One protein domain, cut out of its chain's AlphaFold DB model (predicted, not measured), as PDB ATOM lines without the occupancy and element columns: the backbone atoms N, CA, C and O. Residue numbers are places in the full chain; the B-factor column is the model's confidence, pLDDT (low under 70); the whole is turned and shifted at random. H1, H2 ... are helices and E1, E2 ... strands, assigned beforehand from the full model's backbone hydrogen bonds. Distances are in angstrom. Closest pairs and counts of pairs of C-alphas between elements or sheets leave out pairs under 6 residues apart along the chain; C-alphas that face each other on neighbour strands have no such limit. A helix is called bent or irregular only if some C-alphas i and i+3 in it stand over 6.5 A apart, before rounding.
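What this domain is: This is residues 3 to 99 of the 101 residues of an uncharacterized protein of Prevotella disiens (UniProt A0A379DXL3). A small body of short helices and loops round one pair of strands has a long helical arm sticking out of it: residues 84 to 99, of which 84 to 96 belong to H6. In the body, H4 packs on the two parallel strands E1 and E2, H3 lies at the end away from the arm, and H1 and H5 lie near the root of H6. The printed part has 97 residues, with six named helices and two named strands in the order H1 H2 H3 E1 H4 E2 H5 H6, and its class is mostly helix. The whole is loose, with a radius of gyration of the C-alphas of 16.6 A, and elongated, spanning 58 by 30 by 20 A.

Where its parts are: H1 takes residues 3 to 9, with C-alpha 3 at (-105.075, 161.820, 26.566), and H2 takes residues 11 to 15. H3, residues 24 to 34, measures 13.7 A and is irregular, but only just: C-alphas 25 and 28 are 6.9 A apart. E1 is residues 40 to 42. H4, residues 48 to 59, measures 16.2 A and begins with C-alpha 48 at (-91.699, 152.956, 38.915). E2 is residues 64 to 66 and H5 residues 68 to 71. H6, residues 77 to 96, measures 28.8 A and ends with C-alpha 96 at (-95.582, 192.915, 26.614).

How they stand to each other: E1 and E2 are parallel neighbours at 27 degrees, with N 42 and O 65 at 2.8 A and N 65 and O 40 at 2.9 A, both within hydrogen-bond range. E1, H4 and E2 form a strand-helix-strand unit, two parallel neighbour strands with a helix between them in the chain; its crossover is right-handed. The closest C-alphas of H4 and E2 are those of Lys 58 and Val 64, 6.4 A apart. H3 and H4 only just touch, with 3 pairs of C-alphas within 8 A, the closest those of Ile 24 and Thr 53 at 6.7 A; H4 does so with residues 49 to 53 alone. Their tilt is shallow, 31 degrees, the same way. H1 and H6 touch, H6 with residues 77 to 81 alone, the closest C-alphas being those of Ser 5 and Asn 78 at 6.0 A; they run the same way at a steep tilt of 41 degrees. H1 and H2 touch only at the corner by their link, and only just, with 3 pairs of C-alphas within 8 A; Leu 7 and Glu 13 have the closest C-alphas, 6.1 A apart. H5 and H6 are close but not clearly touching, with the C-alphas of Phe 71 and Tyr 80 closest at 6.1 A. H4 and H6 are apart. Every O i to N i+4 pair is within hydrogen-bond range in H1, H4 and H6; H2 has 0 of 1 but 2 of 2 O i to N i+3 pairs, H3 has 3 of 7 and 5 of 8, and H5 is too short for an i+4 pair.

The domain as a whole: The two C-alphas farthest apart are those of Glu 60 and Ile 99, at 58.2 A. Without residues 84 to 99 the body spans 34 by 30 by 19 A. The printed part has no cut and no long link. Mean pLDDT of the printed part is 79.5, and residues 87 to 99 are under 70.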
ATOM      1  N   TYR A   3    -104.644 162.001  27.951       75.75
ATOM      2  CA  TYR A   3    -105.075 161.820  26.566       75.75
ATOM      3  C   TYR A   3    -105.346 163.139  25.831       75.75
ATOM      4  O   TYR A   3    -104.849 163.340  24.729       75.75
ATOM      5  N   LEU A   4    -106.081 164.074  26.445       77.94
ATOM      6  CA  LEU A   4    -106.315 165.400  25.845       77.94
ATOM      7  C   LEU A   4    -105.009 166.192  25.713       77.94
ATOM      8  O   LEU A   4    -104.789 166.908  24.738       77.94
ATOM      9  N   SER A   5    -104.129 165.996  26.687       77.12
ATOM     10  CA  SER A   5    -102.747 166.440  26.672       77.12
ATOM     11  C   SER A   5    -101.998 165.937  25.431       77.12
ATOM     12  O   SER A   5    -101.474 166.738  24.660       77.12
ATOM     13  N   LEU A   6    -102.030 164.626  25.170       77.38
ATOM     14  CA  LEU A   6    -101.423 164.037  23.976       77.38
ATOM     15  C   LEU A   6    -102.000 164.618  22.674       77.38
ATOM     16  O   LEU A   6    -101.235 165.003  21.794       77.38
ATOM     17  N   LEU A   7    -103.328 164.751  22.570       80.81
ATOM     18  CA  LEU A   7    -103.981 165.336  21.389       80.81
ATOM     19  C   LEU A   7    -103.595 166.803  21.160       80.81
ATOM     20  O   LEU A   7    -103.513 167.246  20.019       80.81
ATOM     21  N   THR A   8    -103.322 167.547  22.235       77.56
ATOM     22  CA  THR A   8    -102.841 168.934  22.143       77.56
ATOM     23  C   THR A   8    -101.439 168.996  21.528       77.56
ATOM     24  O   THR A   8    -101.147 169.914  20.767       77.56
ATOM     25  N   MET A   9    -100.580 168.016  21.824       73.06
ATOM     26  CA  MET A   9     -99.215 167.939  21.280       73.06
ATOM     27  C   MET A   9     -99.156 167.331  19.884       73.06
ATOM     28  O   MET A   9     -98.262 167.638  19.100       73.06
ATOM     29  N   SER A  10    -100.060 166.407  19.583       74.75
ATOM     30  CA  SER A  10    -100.049 165.637  18.345       74.75
ATOM     31  C   SER A  10    -101.487 165.355  17.910       74.75
ATOM     32  O   SER A  10    -102.034 164.303  18.245       74.75
ATOM     33  N   PRO A  11    -102.115 166.275  17.154       75.06
ATOM     34  CA  PRO A  11    -103.498 166.110  16.706       75.06
ATOM     35  C   PRO A  11    -103.679 164.884  15.795       75.06
ATOM     36  O   PRO A  11    -104.750 164.285  15.775       75.06
ATOM     37  N   ASP A  12    -102.625 164.434  15.110       76.06
ATOM     38  CA  ASP A  12    -102.625 163.198  14.318       76.06
ATOM     39  C   ASP A  12    -102.887 161.922  15.141       76.06
ATOM     40  O   ASP A  12    -103.291 160.899  14.578       76.06
ATOM     41  N   GLU A  13    -102.695 161.957  16.466       75.62
ATOM     42  CA  GLU A  13    -103.027 160.832  17.348       75.62
ATOM     43  C   GLU A  13    -104.546 160.609  17.464       75.62
ATOM     44  O   GLU A  13    -104.957 159.502  17.804       75.62
ATOM     45  N   GLU A  14    -105.389 161.591  17.109       73.81
ATOM     46  CA  GLU A  14    -106.856 161.435  17.070       73.81
ATOM     47  C   GLU A  14    -107.292 160.343  16.082       73.81
ATOM     48  O   GLU A  14    -108.248 159.607  16.325       73.81
ATOM     49  N   ASN A  15    -106.555 160.193  14.979       76.31
ATOM     50  CA  ASN A  15    -106.842 159.192  13.953       76.31
ATOM     51  C   ASN A  15    -106.319 157.792  14.320       76.31
ATOM     52  O   ASN A  15    -106.503 156.837  13.559       76.31
ATOM     53  N   LYS A  16    -105.643 157.651  15.468       80.06
ATOM     54  CA  LYS A  16    -105.055 156.395  15.933       80.06
ATOM     55  C   LYS A  16    -105.901 155.777  17.042       80.06
ATOM     56  O   LYS A  16    -106.655 156.431  17.756       80.06
ATOM     57  N   ALA A  17    -105.764 154.466  17.199       81.44
ATOM     58  CA  ALA A  17    -106.417 153.743  18.276       81.44
ATOM     59  C   ALA A  17    -105.730 154.064  19.612       81.44
ATOM     60  O   ALA A  17    -104.638 153.568  19.888       81.44
ATOM     61  N   ALA A  18    -106.379 154.877  20.443       82.88
ATOM     62  CA  ALA A  18    -105.884 155.227  21.765       82.88
ATOM     63  C   ALA A  18    -106.489 154.334  22.855       82.88
ATOM     64  O   ALA A  18    -107.687 154.047  22.869       82.88
ATOM     65  N   LEU A  19    -105.655 153.924  23.809       84.44
ATOM     66  CA  LEU A  19    -106.068 153.155  24.976       84.44
ATOM     67  C   LEU A  19    -105.636 153.886  26.247       84.44
ATOM     68  O   LEU A  19    -104.453 153.933  26.572       84.44
ATOM     69  N   ILE A  20    -106.609 154.392  27.004       84.12
ATOM     70  CA  ILE A  20    -106.356 155.035  28.294       84.12
ATOM     71  C   ILE A  20    -106.433 153.985  29.404       84.12
ATOM     72  O   ILE A  20    -107.507 153.527  29.804       84.12
ATOM     73  N   LEU A  21    -105.269 153.600  29.922       75.38
ATOM     74  CA  LEU A  21    -105.159 152.724  31.081       75.38
ATOM     75  C   LEU A  21    -105.356 153.558  32.352       75.38
ATOM     76  O   LEU A  21    -104.386 153.959  32.980       75.38
ATOM     77  N   ASN A  22    -106.610 153.780  32.769       78.00
ATOM     78  CA  ASN A  22    -106.946 154.467  34.038       78.00
ATOM     79  C   ASN A  22    -106.230 153.879  35.279       78.00
ATOM     80  O   ASN A  22    -106.239 154.477  36.350       78.00
ATOM     81  N   SER A  23    -105.658 152.677  35.162       78.94
ATOM     82  CA  SER A  23    -104.734 152.076  36.119       78.94
ATOM     83  C   SER A  23    -103.888 151.011  35.417       78.94
ATOM     84  O   SER A  23    -104.402 150.289  34.554       78.94
ATOM     85  N   ILE A  24    -102.634 150.828  35.849       77.12
ATOM     86  CA  ILE A  24    -101.757 149.732  35.395       77.12
ATOM     87  C   ILE A  24    -102.391 148.348  35.620       77.12
ATOM     88  O   ILE A  24    -102.187 147.423  34.839       77.12
ATOM     89  N   ASN A  25    -103.277 148.202  36.610       79.88
ATOM     90  CA  ASN A  25    -103.989 146.943  36.842       79.88
ATOM     91  C   ASN A  25    -104.898 146.536  35.668       79.88
ATOM     92  O   ASN A  25    -105.236 145.358  35.533       79.88
ATOM     93  N   ASN A  26    -105.275 147.478  34.797       83.69
ATOM     94  CA  ASN A  26    -106.126 147.200  33.646       83.69
ATOM     95  C   ASN A  26    -105.369 146.648  32.431       83.69
ATOM     96  O   ASN A  26    -106.028 146.164  31.515       83.69
ATOM     97  N   ILE A  27    -104.028 146.611  32.433       82.94
ATOM     98  CA  ILE A  27    -103.221 146.059  31.322       82.94
ATOM     99  C   ILE A  27    -103.692 144.663  30.915       82.94
ATOM    100  O   ILE A  27    -103.849 144.380  29.730       82.94
ATOM    101  N   LYS A  28    -103.985 143.799  31.895       83.31
ATOM    102  CA  LYS A  28    -104.420 142.418  31.635       83.31
ATOM    103  C   LYS A  28    -105.705 142.357  30.810       83.31
ATOM    104  O   LYS A  28    -105.832 141.501  29.940       83.31
ATOM    105  N   LYS A  29    -106.648 143.269  31.066       84.62
ATOM    106  CA  LYS A  29    -107.906 143.375  30.310       84.62
ATOM    107  C   LYS A  29    -107.663 143.965  28.923       84.62
ATOM    108  O   LYS A  29    -108.299 143.564  27.954       84.62
ATOM    109  N   SER A  30    -106.705 144.877  28.832       85.38
ATOM    110  CA  SER A  30    -106.331 145.552  27.596       85.38
ATOM    111  C   SER A  30    -105.470 144.712  26.661       85.38
ATOM    112  O   SER A  30    -105.350 145.050  25.489       85.38
ATOM    113  N   ARG A  31    -104.895 143.604  27.137       83.81
ATOM    114  CA  ARG A  31    -104.005 142.732  26.362       83.81
ATOM    115  C   ARG A  31    -104.601 142.307  25.016       83.81
ATOM    116  O   ARG A  31    -103.906 142.328  24.008       83.81
ATOM    117  N   PHE A  32    -105.892 141.975  24.992       85.12
ATOM    118  CA  PHE A  32    -106.597 141.605  23.760       85.12
ATOM    119  C   PHE A  32    -106.719 142.769  22.767       85.12
ATOM    120  O   PHE A  32    -106.688 142.569  21.555       85.12
ATOM    121  N   PHE A  33    -106.862 143.994  23.272       86.19
ATOM    122  CA  PHE A  33    -106.864 145.188  22.437       86.19
ATOM    123  C   PHE A  33    -105.462 145.450  21.885       86.19
ATOM    124  O   PHE A  33    -105.295 145.581  20.678       86.19
ATOM    125  N   LEU A  34    -104.448 145.409  22.751       86.56
ATOM    126  CA  LEU A  34    -103.047 145.608  22.381       86.56
ATOM    127  C   LEU A  34    -102.572 144.596  21.329       86.56
ATOM    128  O   LEU A  34    -101.887 144.981  20.389       86.56
ATOM    129  N   SER A  35    -103.011 143.332  21.402       86.00
ATOM    130  CA  SER A  35    -102.646 142.307  20.411       86.00
ATOM    131  C   SER A  35    -103.182 142.550  19.001       86.00
ATOM    132  O   SER A  35    -102.723 141.907  18.061       86.00
ATOM    133  N   LYS A  36    -104.158 143.448  18.827       87.94
ATOM    134  CA  LYS A  36    -104.671 143.815  17.498       87.94
ATOM    135  C   LYS A  36    -103.798 144.853  16.796       87.94
ATOM    136  O   LYS A  36    -103.988 145.089  15.604       87.94
ATOM    137  N   HIS A  37    -102.862 145.468  17.512       87.19
ATOM    138  CA  HIS A  37    -102.008 146.525  16.997       87.19
ATOM    139  C   HIS A  37    -100.578 146.019  16.824       87.19
ATOM    140  O   HIS A  37    -100.051 145.298  17.665       87.19
ATOM    141  N   LYS A  38     -99.957 146.391  15.700       85.81
ATOM    142  CA  LYS A  38     -98.582 145.981  15.381       85.81
ATOM    143  C   LYS A  38     -97.541 146.714  16.216       85.81
ATOM    144  O   LYS A  38     -96.531 146.117  16.547       85.81
ATOM    145  N   LEU A  39     -97.796 147.983  16.522       87.69
ATOM    146  CA  LEU A  39     -96.912 148.855  17.284       87.69
ATOM    147  C   LEU A  39     -97.730 149.548  18.368       87.69
ATOM    148  O   LEU A  39     -98.818 150.062  18.090       87.69
ATOM    149  N   ILE A  40     -97.200 149.569  19.584       89.44
ATOM    150  CA  ILE A  40     -97.805 150.241  20.730       89.44
ATOM    151  C   ILE A  40     -96.912 151.417  21.112       89.44
ATOM    152  O   ILE A  40     -95.800 151.225  21.603       89.44
ATOM    153  N   CYS A  41     -97.407 152.636  20.924       87.44
ATOM    154  CA  CYS A  41     -96.753 153.836  21.438       87.44
ATOM    155  C   CYS A  41     -97.129 154.008  22.913       87.44
ATOM    156  O   CYS A  41     -98.301 154.174  23.252       87.44
ATOM    157  N   SER A  42     -96.142 153.922  23.801       88.19
ATOM    158  CA  SER A  42     -96.348 153.967  25.243       88.19
ATOM    159  C   SER A  42     -96.013 155.344  25.807       88.19
ATOM    160  O   SER A  42     -94.862 155.773  25.768       88.19
ATOM    161  N   TYR A  43     -97.028 155.998  26.372       87.00
ATOM    162  CA  TYR A  43     -96.940 157.294  27.051       87.00
ATOM    163  C   TYR A  43     -97.224 157.137  28.552       87.00
ATOM    164  O   TYR A  43     -98.116 157.778  29.100       87.00
ATOM    165  N   LEU A  44     -96.541 156.191  29.196       86.94
ATOM    166  CA  LEU A  44     -96.699 155.930  30.628       86.94
ATOM    167  C   LEU A  44     -95.936 156.960  31.464       86.94
ATOM    168  O   LEU A  44     -94.942 157.518  31.003       86.94
ATOM    169  N   ASP A  45     -96.376 157.145  32.707       84.94
ATOM    170  CA  ASP A  45     -95.705 158.004  33.683       84.94
ATOM    171  C   ASP A  45     -94.244 157.572  33.898       84.94
ATOM    172  O   ASP A  45     -93.914 156.382  33.885       84.94
ATOM    173  N   ASN A  46     -93.361 158.535  34.171       85.00
ATOM    174  CA  ASN A  46     -91.930 158.299  34.412       85.00
ATOM    175  C   ASN A  46     -91.620 157.681  35.790       85.00
ATOM    176  O   ASN A  46     -90.467 157.672  36.243       85.00
ATOM    177  N   ASP A  47     -92.635 157.154  36.470       87.31
ATOM    178  CA  ASP A  47     -92.508 156.516  37.770       87.31
ATOM    179  C   ASP A  47     -92.194 155.011  37.667       87.31
ATOM    180  O   ASP A  47     -92.130 154.399  36.597       87.31
ATOM    181  N   GLU A  48     -91.965 154.392  38.822       87.88
ATOM    182  CA  GLU A  48     -91.699 152.956  38.915       87.88
ATOM    183  C   GLU A  48     -92.858 152.099  38.377       87.88
ATOM    184  O   GLU A  48     -92.633 151.000  37.870       87.88
ATOM    185  N   GLY A  49     -94.101 152.577  38.479       87.25
ATOM    186  CA  GLY A  49     -95.285 151.874  37.992       87.25
ATOM    187  C   GLY A  49     -95.353 151.852  36.465       87.25
ATOM    188  O   GLY A  49     -95.610 150.794  35.875       87.25
ATOM    189  N   GLY A  50     -95.063 152.985  35.827       87.75
ATOM    190  CA  GLY A  50     -94.965 153.117  34.376       87.75
ATOM    191  C   GLY A  50     -93.820 152.286  33.803       87.75
ATOM    192  O   GLY A  50     -94.039 151.481  32.895       87.75
ATOM    193  N   LYS A  51     -92.626 152.355  34.405       88.75
ATOM    194  CA  LYS A  51     -91.464 151.551  33.975       88.75
ATOM    195  C   LYS A  51     -91.723 150.049  34.070       88.75
ATOM    196  O   LYS A  51     -91.516 149.326  33.096       88.75
ATOM    197  N   ARG A  52     -92.256 149.571  35.203       90.38
ATOM    198  CA  ARG A  52     -92.613 148.148  35.370       90.38
ATOM    199  C   ARG A  52     -93.653 147.699  34.353       90.38
ATOM    200  O   ARG A  52     -93.570 146.587  33.839       90.38
ATOM    201  N   THR A  53     -94.622 148.559  34.057       89.31
ATOM    202  CA  THR A  53     -95.643 148.300  33.039       89.31
ATOM    203  C   THR A  53     -95.028 148.166  31.651       89.31
ATOM    204  O   THR A  53     -95.326 147.204  30.945       89.31
ATOM    205  N   LEU A  54     -94.146 149.088  31.267       90.25
ATOM    206  CA  LEU A  54     -93.448 149.047  29.986       90.25
ATOM    207  C   LEU A  54     -92.650 147.745  29.831       90.25
ATOM    208  O   LEU A  54     -92.745 147.065  28.809       90.25
ATOM    209  N   GLU A  55     -91.901 147.359  30.864       90.31
ATOM    210  CA  GLU A  55     -91.162 146.096  30.878       90.31
ATOM    211  C   GLU A  55     -92.077 144.871  30.820       90.31
ATOM    212  O   GLU A  55     -91.731 143.873  30.189       90.31
ATOM    213  N   GLN A  56     -93.235 144.918  31.483       89.88
ATOM    214  CA  GLN A  56     -94.228 143.849  31.425       89.88
ATOM    215  C   GLN A  56     -94.767 143.683  29.999       89.88
ATOM    216  O   GLN A  56     -94.827 142.561  29.506       89.88
ATOM    217  N   LEU A  57     -95.095 144.779  29.309       89.31
ATOM    218  CA  LEU A  57     -95.571 144.730  27.925       89.31
ATOM    219  C   LEU A  57     -94.505 144.160  26.975       89.31
ATOM    220  O   LEU A  57     -94.812 143.288  26.163       89.31
ATOM    221  N   LYS A  58     -93.243 144.577  27.131       89.69
ATOM    222  CA  LYS A  58     -92.115 144.016  26.367       89.69
ATOM    223  C   LYS A  58     -91.928 142.521  26.643       89.69
ATOM    224  O   LYS A  58     -91.745 141.740  25.713       89.69
ATOM    225  N   ARG A  59     -92.033 142.096  27.909       89.44
ATOM    226  CA  ARG A  59     -91.973 140.676  28.304       89.44
ATOM    227  C   ARG A  59     -93.122 139.845  27.746       89.44
ATOM    228  O   ARG A  59     -92.939 138.664  27.479       89.44
ATOM    229  N   GLU A  60     -94.293 140.443  27.564       87.62
ATOM    230  CA  GLU A  60     -95.442 139.785  26.939       87.62
ATOM    231  C   GLU A  60     -95.302 139.632  25.414       87.62
ATOM    232  O   GLU A  60     -96.150 138.984  24.799       87.62
ATOM    233  N   GLY A  61     -94.221 140.154  24.823       87.19
ATOM    234  CA  GLY A  61     -93.910 140.026  23.400       87.19
ATOM    235  C   GLY A  61     -94.562 141.096  22.531       87.19
ATOM    236  O   GLY A  61     -94.626 140.932  21.315       87.19
ATOM    237  N   PHE A  62     -95.066 142.174  23.133       89.94
ATOM    238  CA  PHE A  62     -95.568 143.308  22.374       89.94
ATOM    239  C   PHE A  62     -94.422 144.176  21.852       89.94
ATOM    240  O   PHE A  62     -93.443 144.413  22.563       89.94
ATOM    241  N   ASP A  63     -94.581 144.701  20.638       89.88
ATOM    242  CA  ASP A  63     -93.684 145.718  20.097       89.88
ATOM    243  C   ASP A  63     -94.095 147.091  20.642       89.88
ATOM    244  O   ASP A  63     -95.127 147.658  20.264       89.88
ATOM    245  N   VAL A  64     -93.328 147.572  21.622       90.94
ATOM    246  CA  VAL A  64     -93.649 148.773  22.393       90.94
ATOM    247  C   VAL A  64     -92.558 149.812  22.218       90.94
ATOM    248  O   VAL A  64     -91.418 149.613  22.650       90.94
ATOM    249  N   GLN A  65     -92.944 150.955  21.664       89.69
ATOM    250  CA  GLN A  65     -92.096 152.130  21.579       89.69
ATOM    251  C   GLN A  65     -92.329 153.020  22.797       89.69
ATOM    252  O   GLN A  65     -93.444 153.472  23.052       89.69
ATOM    253  N   ASP A  66     -91.264 153.257  23.555       88.12
ATOM    254  CA  ASP A  66     -91.288 154.142  24.712       88.12
ATOM    255  C   ASP A  66     -91.221 155.609  24.272       88.12
ATOM    256  O   ASP A  66     -90.256 156.017  23.626       88.12
ATOM    257  N   TYR A  67     -92.236 156.390  24.639       86.19
ATOM    258  CA  TYR A  67     -92.264 157.842  24.452       86.19
ATOM    259  C   TYR A  67     -92.071 158.606  25.767       86.19
ATOM    260  O   TYR A  67     -92.059 159.836  25.756       86.19
ATOM    261  N   SER A  68     -91.857 157.909  26.890       82.88
ATOM    262  CA  SER A  68     -91.594 158.544  28.191       82.88
ATOM    263  C   SER A  68     -90.351 159.444  28.167       82.88
ATOM    264  O   SER A  68     -90.299 160.486  28.825       82.88
ATOM    265  N   SER A  69     -89.408 159.124  27.274       82.06
ATOM    266  CA  SER A  69     -88.226 159.933  26.957       82.06
ATOM    267  C   SER A  69     -88.542 161.369  26.502       82.06
ATOM    268  O   SER A  69     -87.755 162.275  26.776       82.06
ATOM    269  N   VAL A  70     -89.690 161.613  25.849       83.50
ATOM    270  CA  VAL A  70     -90.103 162.963  25.398       83.50
ATOM    271  C   VAL A  70     -90.302 163.900  26.588       83.50
ATOM    272  O   VAL A  70     -89.957 165.077  26.526       83.50
ATOM    273  N   PHE A  71     -90.799 163.360  27.698       83.56
ATOM    274  CA  PHE A  71     -91.093 164.100  28.918       83.56
ATOM    275  C   PHE A  71     -90.257 163.599  30.102       83.56
ATOM    276  O   PHE A  71     -90.683 163.721  31.240       83.56
ATOM    277  N   GLN A  72     -89.039 163.091  29.864       82.69
ATOM    278  CA  GLN A  72     -88.171 162.470  30.886       82.69
ATOM    279  C   GLN A  72     -87.895 163.330  32.137       82.69
ATOM    280  O   GLN A  72     -87.577 162.799  33.197       82.69
ATOM    281  N   ASN A  73     -87.999 164.656  32.016       84.94
ATOM    282  CA  ASN A  73     -87.794 165.607  33.116       84.94
ATOM    283  C   ASN A  73     -89.078 165.906  33.907       84.94
ATOM    284  O   ASN A  73     -89.055 166.731  34.818       84.94
ATOM    285  N   TYR A  74     -90.187 165.272  33.535       84.88
ATOM    286  CA  TYR A  74     -91.518 165.489  34.075       84.88
ATOM    287  C   TYR A  74     -92.119 164.153  34.492       84.88
ATOM    288  O   TYR A  74     -91.823 163.102  33.917       84.88
ATOM    289  N   LYS A  75     -92.970 164.191  35.513       83.25
ATOM    290  CA  LYS A  75     -93.624 162.990  36.030       83.25
ATOM    291  C   LYS A  75     -94.544 162.348  34.988       83.25
ATOM    292  O   LYS A  75     -94.541 161.128  34.836       83.25
ATOM    293  N   ASP A  76     -95.296 163.181  34.282       82.25
ATOM    294  CA  ASP A  76     -96.335 162.788  33.339       82.25
ATOM    295  C   ASP A  76     -96.485 163.831  32.218       82.25
ATOM    296  O   ASP A  76     -95.946 164.944  32.286       82.25
ATOM    297  N   LEU A  77     -97.224 163.467  31.165       82.25
ATOM    298  CA  LEU A  77     -97.488 164.347  30.021       82.25
ATOM    299  C   LEU A  77     -98.192 165.648  30.425       82.25
ATOM    300  O   LEU A  77     -97.949 166.696  29.827       82.25
ATOM    301  N   ASN A  78     -99.076 165.599  31.422       81.31
ATOM    302  CA  ASN A  78     -99.807 166.778  31.868       81.31
ATOM    303  C   ASN A  78     -98.882 167.781  32.580       81.31
ATOM    304  O   ASN A  78     -99.007 168.991  32.373       81.31
ATOM    305  N   GLU A  79     -97.913 167.302  33.359       83.75
ATOM    306  CA  GLU A  79     -96.880 168.145  33.959       83.75
ATOM    307  C   GLU A  79     -95.971 168.777  32.894       83.75
ATOM    308  O   GLU A  79     -95.690 169.980  32.966       83.75
ATOM    309  N   TYR A  80     -95.587 168.005  31.871       85.06
ATOM    310  CA  TYR A  80     -94.817 168.514  30.734       85.06
ATOM    311  C   TYR A  80     -95.555 169.648  30.005       85.06
ATOM    312  O   TYR A  80     -95.010 170.742  29.850       85.06
ATOM    313  N   LEU A  81     -96.826 169.446  29.652       80.88
ATOM    314  CA  LEU A  81     -97.652 170.483  29.024       80.88
ATOM    315  C   LEU A  81     -97.823 171.715  29.896       80.88
ATOM    316  O   LEU A  81     -97.660 172.835  29.420       80.88
ATOM    317  N   CYS A  82     -98.124 171.539  31.185       82.50
ATOM    318  CA  CYS A  82     -98.234 172.672  32.098       82.50
ATOM    319  C   CYS A  82     -96.936 173.489  32.142       82.50
ATOM    320  O   CYS A  82     -96.987 174.717  32.245       82.50
ATOM    321  N   ALA A  83     -95.772 172.838  32.080       83.12
ATOM    322  CA  ALA A  83     -94.492 173.528  32.011       83.12
ATOM    323  C   ALA A  83     -94.301 174.265  30.675       83.12
ATOM    324  O   ALA A  83     -93.844 175.411  30.681       83.12
ATOM    325  N   GLU A  84     -94.697 173.654  29.560       79.44
ATOM    326  CA  GLU A  84     -94.633 174.246  28.221       79.44
ATOM    327  C   GLU A  84     -95.519 175.500  28.108       79.44
ATOM    328  O   GLU A  84     -95.035 176.570  27.723       79.44
ATOM    329  N   PHE A  85     -96.769 175.430  28.577       75.44
ATOM    330  CA  PHE A  85     -97.670 176.586  28.656       75.44
ATOM    331  C   PHE A  85     -97.103 177.697  29.550       75.44
ATOM    332  O   PHE A  85     -97.067 178.860  29.146       75.44
ATOM    333  N   LYS A  86     -96.561 177.355  30.728       70.44
ATOM    334  CA  LYS A  86     -95.921 178.335  31.627       70.44
ATOM    335  C   LYS A  86     -94.675 178.982  31.019       70.44
ATOM    336  O   LYS A  86     -94.360 180.132  31.337       70.44
ATOM    337  N   HIS A  87     -93.925 178.258  30.190       61.66
ATOM    338  CA  HIS A  87     -92.790 178.811  29.451       61.66
ATOM    339  C   HIS A  87     -93.256 179.767  28.346       61.66
ATOM    340  O   HIS A  87     -92.674 180.847  28.204       61.66
ATOM    341  N   SER A  88     -94.334 179.424  27.639       58.94
ATOM    342  CA  SER A  88     -94.957 180.281  26.624       58.94
ATOM    343  C   SER A  88     -95.495 181.590  27.223       58.94
ATOM    344  O   SER A  88     -95.135 182.678  26.766       58.94
ATOM    345  N   GLU A  89     -96.218 181.528  28.348       56.44
ATOM    346  CA  GLU A  89     -96.734 182.723  29.038       56.44
ATOM    347  C   GLU A  89     -95.624 183.653  29.553       56.44
ATOM    348  O   GLU A  89     -95.777 184.879  29.566       56.44
ATOM    349  N   LYS A  90     -94.480 183.102  29.981       53.25
ATOM    350  CA  LYS A  90     -93.318 183.905  30.402       53.25
ATOM    351  C   LYS A  90     -92.613 184.574  29.220       53.25
ATOM    352  O   LYS A  90     -92.062 185.665  29.397       53.25
ATOM    353  N   ALA A  91     -92.613 183.952  28.042       51.84
ATOM    354  CA  ALA A  91     -92.079 184.549  26.819       51.84
ATOM    355  C   ALA A  91     -92.982 185.687  26.310       51.84
ATOM    356  O   ALA A  91     -92.479 186.750  25.936       51.84
ATOM    357  N   GLU A  92     -94.301 185.514  26.387       51.56
ATOM    358  CA  GLU A  92     -95.276 186.538  26.003       51.56
ATOM    359  C   GLU A  92     -95.288 187.724  26.985       51.56
ATOM    360  O   GLU A  92     -95.158 188.878  26.570       51.56
ATOM    361  N   ASN A  93     -95.273 187.470  28.299       51.84
ATOM    362  CA  ASN A  93     -95.196 188.537  29.308       51.84
ATOM    363  C   ASN A  93     -93.901 189.369  29.230       51.84
ATOM    364  O   ASN A  93     -93.908 190.552  29.583       51.84
ATOM    365  N   LYS A  94     -92.782 188.792  28.765       51.91
ATOM    366  CA  LYS A  94     -91.548 189.555  28.500       51.91
ATOM    367  C   LYS A  94     -91.674 190.462  27.273       51.91
ATOM    368  O   LYS A  94     -91.114 191.554  27.295       51.91
ATOM    369  N   ARG A  95     -92.418 190.053  26.237       49.69
ATOM    370  CA  ARG A  95     -92.693 190.898  25.061       49.69
ATOM    371  C   ARG A  95     -93.600 192.076  25.412       49.69
ATOM    372  O   ARG A  95     -93.300 193.197  25.015       49.69
ATOM    373  N   ILE A  96     -94.636 191.855  26.221       54.31
ATOM    374  CA  ILE A  96     -95.582 192.915  26.614       54.31
ATOM    375  C   ILE A  96     -94.917 193.940  27.555       54.31
ATOM    376  O   ILE A  96     -95.139 195.137  27.417       54.31
ATOM    377  N   LYS A  97     -94.024 193.509  28.462       53.00
ATOM    378  CA  LYS A  97     -93.277 194.420  29.358       53.00
ATOM    379  C   LYS A  97     -92.117 195.175  28.687       53.00
ATOM    380  O   LYS A  97     -91.561 196.081  29.304       53.00
ATOM    381  N   GLY A  98     -91.736 194.798  27.463       45.47
ATOM    382  CA  GLY A  98     -90.708 195.473  26.661       45.47
ATOM    383  C   GLY A  98     -91.233 196.639  25.817       45.47
ATOM    384  O   GLY A  98     -90.440 197.452  25.354       45.47
ATOM    385  N   ILE A  99     -92.554 196.757  25.652       55.19
ATOM    386  CA  ILE A  99     -93.190 197.914  25.016       55.19
ATOM    387  C   ILE A  99     -93.491 198.929  26.123       55.19
ATOM    388  O   ILE A  99     -94.589 198.987  26.670       55.19
TER     389      ILE A  99